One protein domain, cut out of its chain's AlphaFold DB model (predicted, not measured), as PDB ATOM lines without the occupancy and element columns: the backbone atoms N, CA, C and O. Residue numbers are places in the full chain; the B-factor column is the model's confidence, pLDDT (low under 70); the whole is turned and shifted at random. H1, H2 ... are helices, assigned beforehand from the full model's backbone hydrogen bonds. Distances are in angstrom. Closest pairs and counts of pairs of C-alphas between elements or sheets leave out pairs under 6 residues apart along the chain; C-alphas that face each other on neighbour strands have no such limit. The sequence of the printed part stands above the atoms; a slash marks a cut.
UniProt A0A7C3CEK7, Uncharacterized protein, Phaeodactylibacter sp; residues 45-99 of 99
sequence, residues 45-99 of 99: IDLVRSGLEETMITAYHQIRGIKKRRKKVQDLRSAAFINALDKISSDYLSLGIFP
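Overview. This is residues 45 to 99 of the 99 residues of an uncharacterized protein of Phaeodactylibacter sp (UniProt A0A7C3CEK7). Two helices make an open L: the longer, H1, and the shorter, H2, meet near the end of H1 and the start of H2, about perpendicular at 83 degrees. Beyond this corner, residues 45 to 58 of H1 stick out as one arm, and residues 90 to 96, of which 90 to 94 belong to H2, stick out at the far end of the other. The printed part has 55 residues, 44 of them in the two named helices, H1 then H2 along the chain, with no named strand; the class is all helix. The whole is loose, with a radius of gyration of the C-alphas of 14.2 A, and flat, spanning 44 by 31 by 14 A.

Along the chain. H1, residues 45 to 69, runs 36.0 A from C-alpha 45 at (82.170, 88.516, 95.799). H2, residues 76 to 94, runs 26.9 A to C-alpha 94 at (89.074, 97.936, 128.775).

Arrangement. H1, with residues 62 to 67 alone, touches residues 76 to 83 of H2; the closest C-alphas, of Ile 63 and Ala 80, are 5.2 A apart. In both helices every O i to N i+4 pair is within hydrogen-bond range.

Size, cuts and confidence. The C-alphas farthest apart, of Asp 46 and Pro 99, are 44.5 A apart. The printed part has no cut, and the link from H1 to H2 is short. Residue 99, the chain's last, has pLDDT under 70.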
ATOM      1  N   ILE A  45      81.242  89.644  95.662       87.50
ATOM      2  CA  ILE A  45      82.170  88.516  95.799       87.50
ATOM      3  C   ILE A  45      83.637  88.957  95.832       87.50
ATOM      4  O   ILE A  45      84.435  88.339  96.533       87.50
ATOM      5  N   ASP A  46      83.986  90.020  95.109       86.56
ATOM      6  CA  ASP A  46      85.345  90.560  95.084       86.56
ATOM      7  C   ASP A  46      85.657  91.228  96.424       86.56
ATOM      8  O   ASP A  46      86.709  90.981  97.010       86.56
ATOM      9  N   LEU A  47      84.696  91.986  96.961       87.31
ATOM     10  CA  LEU A  47      84.795  92.604  98.282       87.31
ATOM     11  C   LEU A  47      84.928  91.555  99.392       87.31
ATOM     12  O   LEU A  47      85.798  91.672 100.251       87.31
ATOM     13  N   VAL A  48      84.110  90.498  99.359       90.75
ATOM     14  CA  VAL A  48      84.177  89.406 100.343       90.75
ATOM     15  C   VAL A  48      85.522  88.686 100.277       90.75
ATOM     16  O   VAL A  48      86.130  88.428 101.315       90.75
ATOM     17  N   ARG A  49      86.009  88.372  99.072       92.94
ATOM     18  CA  ARG A  49      87.308  87.708  98.889       92.94
ATOM     19  C   ARG A  49      88.461  88.580  99.368       92.94
ATOM     20  O   ARG A  49      89.310  88.078 100.093       92.94
ATOM     21  N   SER A  50      88.447  89.866  99.025       91.12
ATOM     22  CA  SER A  50      89.463  90.826  99.462       91.12
ATOM     23  C   SER A  50      89.463  90.999 100.985       91.12
ATOM     24  O   SER A  50      90.517  90.925 101.612       91.12
ATOM     25  N   GLY A  51      88.286  91.134 101.604       93.62
ATOM     26  CA  GLY A  51      88.174  91.224 103.060       93.62
ATOM     27  C   GLY A  51      88.647  89.953 103.773       93.62
ATOM     28  O   GLY A  51      89.318  90.030 104.806       93.62
ATOM     29  N   LEU A  52      88.341  88.777 103.214       96.81
ATOM     30  CA  LEU A  52      88.826  87.501 103.734       96.81
ATOM     31  C   LEU A  52      90.349  87.391 103.617       96.81
ATOM     32  O   LEU A  52      90.997  87.000 104.583       96.81
ATOM     33  N   GLU A  53      90.919  87.737 102.464       97.50
ATOM     34  CA  GLU A  53      92.363  87.710 102.227       97.50
ATOM     35  C   GLU A  53      93.111  88.565 103.258       97.50
ATOM     36  O   GLU A  53      93.975  88.049 103.969       97.50
ATOM     37  N   GLU A  54      92.701  89.822 103.428       97.19
ATOM     38  CA  GLU A  54      93.296  90.744 104.400       97.19
ATOM     39  C   GLU A  54      93.182  90.213 105.839       97.19
ATOM     40  O   GLU A  54      94.160  90.186 106.596       97.19
ATOM     41  N   THR A  55      91.998  89.712 106.212       97.88
ATOM     42  CA  THR A  55      91.749  89.143 107.546       97.88
ATOM     43  C   THR A  55      92.656  87.943 107.813       97.88
ATOM     44  O   THR A  55      93.241  87.829 108.895       97.88
ATOM     45  N   MET A  56      92.807  87.050 106.833       98.25
ATOM     46  CA  MET A  56      93.616  85.838 106.965       98.25
ATOM     47  C   MET A  56      95.113  86.151 107.021       98.25
ATOM     48  O   MET A  56      95.819  85.578 107.857       98.25
ATOM     49  N   ILE A  57      95.592  87.084 106.194       98.25
ATOM     50  CA  ILE A  57      96.981  87.563 106.211       98.25
ATOM     51  C   ILE A  57      97.307  88.155 107.583       98.25
ATOM     52  O   ILE A  57      98.254  87.721 108.250       98.25
ATOM     53  N   THR A  58      96.477  89.087 108.053       98.06
ATOM     54  CA  THR A  58      96.658  89.743 109.350       98.06
ATOM     55  C   THR A  58      96.623  88.736 110.503       98.06
ATOM     56  O   THR A  58      97.518  88.738 111.359       98.06
ATOM     57  N   ALA A  59      95.647  87.824 110.517       98.00
ATOM     58  CA  ALA A  59      95.540  86.788 111.542       98.00
ATOM     59  C   ALA A  59      96.783  85.886 111.574       98.00
ATOM     60  O   ALA A  59      97.349  85.641 112.644       98.00
ATOM     61  N   TYR A  60      97.266  85.439 110.412       98.31
ATOM     62  CA  TYR A  60      98.464  84.609 110.332       98.31
ATOM     63  C   TYR A  60      99.712  85.343 110.836       98.31
ATOM     64  O   TYR A  60     100.496  84.766 111.597       98.31
ATOM     65  N   HIS A  61      99.900  86.614 110.470       98.44
ATOM     66  CA  HIS A  61     101.035  87.404 110.944       98.44
ATOM     67  C   HIS A  61     101.054  87.543 112.468       98.44
ATOM     68  O   HIS A  61     102.118  87.379 113.074       98.44
ATOM     69  N   GLN A  62      99.897  87.765 113.098       98.06
ATOM     70  CA  GLN A  62      99.774  87.814 114.559       98.06
ATOM     71  C   GLN A  62     100.176  86.479 115.204       98.06
ATOM     72  O   GLN A  62     101.047  86.447 116.081       98.06
ATOM     73  N   ILE A  63      99.615  85.365 114.717       98.38
ATOM     74  CA  ILE A  63      99.892  84.011 115.225       98.38
ATOM     75  C   ILE A  63     101.379  83.670 115.063       98.38
ATOM     76  O   ILE A  63     102.051  83.246 116.009       98.38
ATOM     77  N   ARG A  64     101.935  83.897 113.869       97.81
ATOM     78  CA  ARG A  64     103.352  83.657 113.579       97.81
ATOM     79  C   ARG A  64     104.256  84.541 114.433       97.81
ATOM     80  O   ARG A  64     105.306  84.074 114.874       97.81
ATOM     81  N   GLY A  65     103.868  85.791 114.673       97.94
ATOM     82  CA  GLY A  65     104.581  86.711 115.556       97.94
ATOM     83  C   GLY A  65     104.689  86.167 116.980       97.94
ATOM     84  O   GLY A  65     105.781  86.148 117.545       97.94
ATOM     85  N   ILE A  66     103.594  85.643 117.536       97.56
ATOM     86  CA  ILE A  66     103.588  85.007 118.864       97.56
ATOM     87  C   ILE A  66     104.495  83.778 118.885       97.56
ATOM     88  O   ILE A  66     105.363  83.692 119.756       97.56
ATOM     89  N   LYS A  67     104.354  82.875 117.902       97.12
ATOM     90  CA  LYS A  67     105.201  81.676 117.791       97.12
ATOM     91  C   LYS A  67     106.689  82.035 117.745       97.12
ATOM     92  O   LYS A  67     107.499  81.400 118.405       97.12
ATOM     93  N   LYS A  68     107.061  83.074 116.991       96.88
ATOM     94  CA  LYS A  68     108.459  83.520 116.886       96.88
ATOM     95  C   LYS A  68     108.998  84.154 118.168       96.88
ATOM     96  O   LYS A  68     110.171  83.977 118.471       96.88
ATOM     97  N   ARG A  69     108.175  84.915 118.895       96.56
ATOM     98  CA  ARG A  69     108.610  85.638 120.102       96.56
ATOM     99  C   ARG A  69     108.672  84.745 121.341       96.56
ATOM    100  O   ARG A  69     109.544  84.934 122.183       96.56
ATOM    101  N   ARG A  70     107.755  83.784 121.481       94.50
ATOM    102  CA  ARG A  70     107.633  82.953 122.688       94.50
ATOM    103  C   ARG A  70     108.290  81.586 122.470       94.50
ATOM    104  O   ARG A  70     107.645  80.666 121.988       94.50
ATOM    105  N   LYS A  71     109.546  81.417 122.913       91.12
ATOM    106  CA  LYS A  71     110.336  80.169 122.748       91.12
ATOM    107  C   LYS A  71     109.660  78.887 123.268       91.12
ATOM    108  O   LYS A  71     109.998  77.802 122.816       91.12
ATOM    109  N   LYS A  72     108.728  78.998 124.224       94.56
ATOM    110  CA  LYS A  72     107.966  77.861 124.775       94.56
ATOM    111  C   LYS A  72     106.813  77.397 123.867       94.56
ATOM    112  O   LYS A  72     106.281  76.317 124.082       94.56
ATOM    113  N   VAL A  73     106.422  78.191 122.870       95.69
ATOM    114  CA  VAL A  73     105.300  77.902 121.967       95.69
ATOM    115  C   VAL A  73     105.828  77.208 120.714       95.69
ATOM    116  O   VAL A  73     106.444  77.838 119.859       95.69
ATOM    117  N   GLN A  74     105.595  75.899 120.609       92.88
ATOM    118  CA  GLN A  74     106.176  75.067 119.545       92.88
ATOM    119  C   GLN A  74     105.297  74.984 118.285       92.88
ATOM    120  O   GLN A  74     105.796  74.804 117.170       92.88
ATOM    121  N   ASP A  75     103.988  75.187 118.423       96.44
ATOM    122  CA  ASP A  75     103.017  75.019 117.344       96.44
ATOM    123  C   ASP A  75     102.149  76.278 117.126       96.44
ATOM    124  O   ASP A  75     102.065  77.175 117.968       96.44
ATOM    125  N   LEU A  76     101.534  76.375 115.941       97.50
ATOM    126  CA  LEU A  76     100.696  77.524 115.574       97.50
ATOM    127  C   LEU A  76      99.324  77.504 116.260       97.50
ATOM    128  O   LEU A  76      98.734  78.567 116.428       97.50
ATOM    129  N   ARG A  77      98.823  76.333 116.675       98.06
ATOM    130  CA  ARG A  77      97.534  76.207 117.369       98.06
ATOM    131  C   ARG A  77      97.626  76.873 118.742       98.06
ATOM    132  O   ARG A  77      96.820  77.744 119.046       98.06
ATOM    133  N   SER A  78      98.653  76.553 119.520       97.81
ATOM    134  CA  SER A  78      98.953  77.176 120.812       97.81
ATOM    135  C   SER A  78      99.178  78.686 120.672       97.81
ATOM    136  O   SER A  78      98.640  79.471 121.450       97.81
ATOM    137  N   ALA A  79      99.909  79.120 119.638       98.06
ATOM    138  CA  ALA A  79     100.092  80.544 119.348       98.06
ATOM    139  C   ALA A  79      98.770  81.262 119.011       98.06
ATOM    140  O   ALA A  79      98.590  82.418 119.392       98.06
ATOM    141  N   ALA A  80      97.844  80.587 118.325       98.25
ATOM    142  CA  ALA A  80      96.525  81.124 118.009       98.25
ATOM    143  C   ALA A  80      95.640  81.264 119.253       98.25
ATOM    144  O   ALA A  80      95.008  82.304 119.420       98.25
ATOM    145  N   PHE A  81      95.653  80.280 120.157       98.00
ATOM    146  CA  PHE A  81      94.959  80.390 121.445       98.00
ATOM    147  C   PHE A  81      95.500  81.538 122.293       98.00
ATOM    148  O   PHE A  81      94.718  82.305 122.843       98.00
ATOM    149  N   ILE A  82      96.823  81.708 122.347       97.44
ATOM    150  CA  ILE A  82      97.436  82.857 123.022       97.44
ATOM    151  C   ILE A  82      96.952  84.173 122.401       97.44
ATOM    152  O   ILE A  82      96.563  85.069 123.136       97.44
ATOM    153  N   ASN A  83      96.920  84.281 121.067       97.81
ATOM    154  CA  ASN A  83      96.406  85.478 120.391       97.81
ATOM    155  C   ASN A  83      94.949  85.778 120.786       97.81
ATOM    156  O   ASN A  83      94.591  86.930 121.002       97.81
ATOM    157  N   ALA A  84      94.107  84.744 120.869       97.88
ATOM    158  CA  ALA A  84      92.711  84.888 121.268       97.88
ATOM    159  C   ALA A  84      92.576  85.340 122.730       97.88
ATOM    160  O   ALA A  84      91.819  86.263 123.012       97.88
ATOM    161  N   LEU A  85      93.343  84.736 123.643       97.06
ATOM    162  CA  LEU A  85      93.357  85.107 125.058       97.06
ATOM    163  C   LEU A  85      93.862  86.534 125.275       97.06
ATOM    164  O   LEU A  85      93.238  87.277 126.024       97.06
ATOM    165  N   ASP A  86      94.942  86.934 124.595       95.81
ATOM    166  CA  ASP A  86      95.490  88.291 124.684       95.81
ATOM    167  C   ASP A  86      94.430  89.331 124.242       95.81
ATOM    168  O   ASP A  86      94.264  90.359 124.896       95.81
ATOM    169  N   LYS A  87      93.654  89.043 123.180       96.12
ATOM    170  CA  LYS A  87      92.553  89.910 122.712       96.12
ATOM    171  C   LYS A  87      91.404  89.995 123.717       96.12
ATOM    172  O   LYS A  87      91.042  91.092 124.122       96.12
ATOM    173  N   ILE A  88      90.882  88.851 124.166       95.44
ATOM    174  CA  ILE A  88      89.779  88.807 125.142       95.44
ATOM    175  C   ILE A  88      90.195  89.505 126.441       95.44
ATOM    176  O   ILE A  88      89.445  90.313 126.976       95.44
ATOM    177  N   SER A  89      91.405  89.237 126.934       94.75
ATOM    178  CA  SER A  89      91.918  89.877 128.144       94.75
ATOM    179  C   SER A  89      91.991  91.396 127.992       94.75
ATOM    180  O   SER A  89      91.630  92.103 128.928       94.75
ATOM    181  N   SER A  90      92.428  91.900 126.833       94.38
ATOM    182  CA  SER A  90      92.458  93.338 126.547       94.38
ATOM    183  C   SER A  90      91.061  93.962 126.587       94.38
ATOM    184  O   SER A  90      90.896  95.052 127.139       94.38
ATOM    185  N   ASP A  91      90.056  93.275 126.041       94.56
ATOM    186  CA  ASP A  91      88.671  93.752 126.045       94.56
ATOM    187  C   ASP A  91      88.101  93.785 127.471       94.56
ATOM    188  O   ASP A  91      87.528  94.792 127.883       94.56
ATOM    189  N   TYR A  92      88.331  92.735 128.266       94.56
ATOM    190  CA  TYR A  92      87.916  92.685 129.675       94.56
ATOM    191  C   TYR A  92      88.550  93.806 130.510       94.56
ATOM    192  O   TYR A  92      87.840  94.493 131.247       94.56
ATOM    193  N   LEU A  93      89.860  94.044 130.351       92.50
ATOM    194  CA  LEU A  93      90.554  95.163 130.999       92.50
ATOM    195  C   LEU A  93      89.961  96.515 130.587       92.50
ATOM    196  O   LEU A  93      89.760  97.381 131.435       92.50
ATOM    197  N   SER A  94      89.653  96.691 129.300       92.50
ATOM    198  CA  SER A  94      89.074  97.936 128.775       92.50
ATOM    199  C   SER A  94      87.656  98.190 129.294       92.50
ATOM    200  O   SER A  94      87.256  99.339 129.460       92.50
ATOM    201  N   LEU A  95      86.905  97.124 129.581       93.19
ATOM    202  CA  LEU A  95      85.573  97.184 130.185       93.19
ATOM    203  C   LEU A  95      85.607  97.358 131.713       93.19
ATOM    204  O   LEU A  95      84.549  97.463 132.330       93.19
ATOM    205  N   GLY A  96      86.791  97.374 132.335       89.88
ATOM    206  CA  GLY A  96      86.941  97.445 133.792       89.88
ATOM    207  C   GLY A  96      86.484  96.177 134.520       89.88
ATOM    208  O   GLY A  96      86.294  96.201 135.733       89.88
ATOM    209  N   ILE A  97      86.298  95.070 133.793       82.38
ATOM    210  CA  ILE A  97      85.946  93.767 134.358       82.38
ATOM    211  C   ILE A  97      87.265  93.105 134.767       82.38
ATOM    212  O   ILE A  97      87.885  92.385 133.982       82.38
ATOM    213  N   PHE A  98      87.719  93.411 135.979       71.25
ATOM    214  CA  PHE A  98      88.943  92.862 136.560       71.25
ATOM    215  C   PHE A  98      88.627  91.909 137.726       71.25
ATOM    216  O   PHE A  98      87.490  91.830 138.209       71.25
ATOM    217  N   PRO A  99      89.616  91.054 138.026       58.59
ATOM    218  CA  PRO A  99      90.327  91.015 139.303       58.59
ATOM    219  C   PRO A  99      90.046  92.115 140.324       58.59
ATOM    220  O   PRO A  99      89.736  93.238 139.899       58.59
TER     221      PRO A  99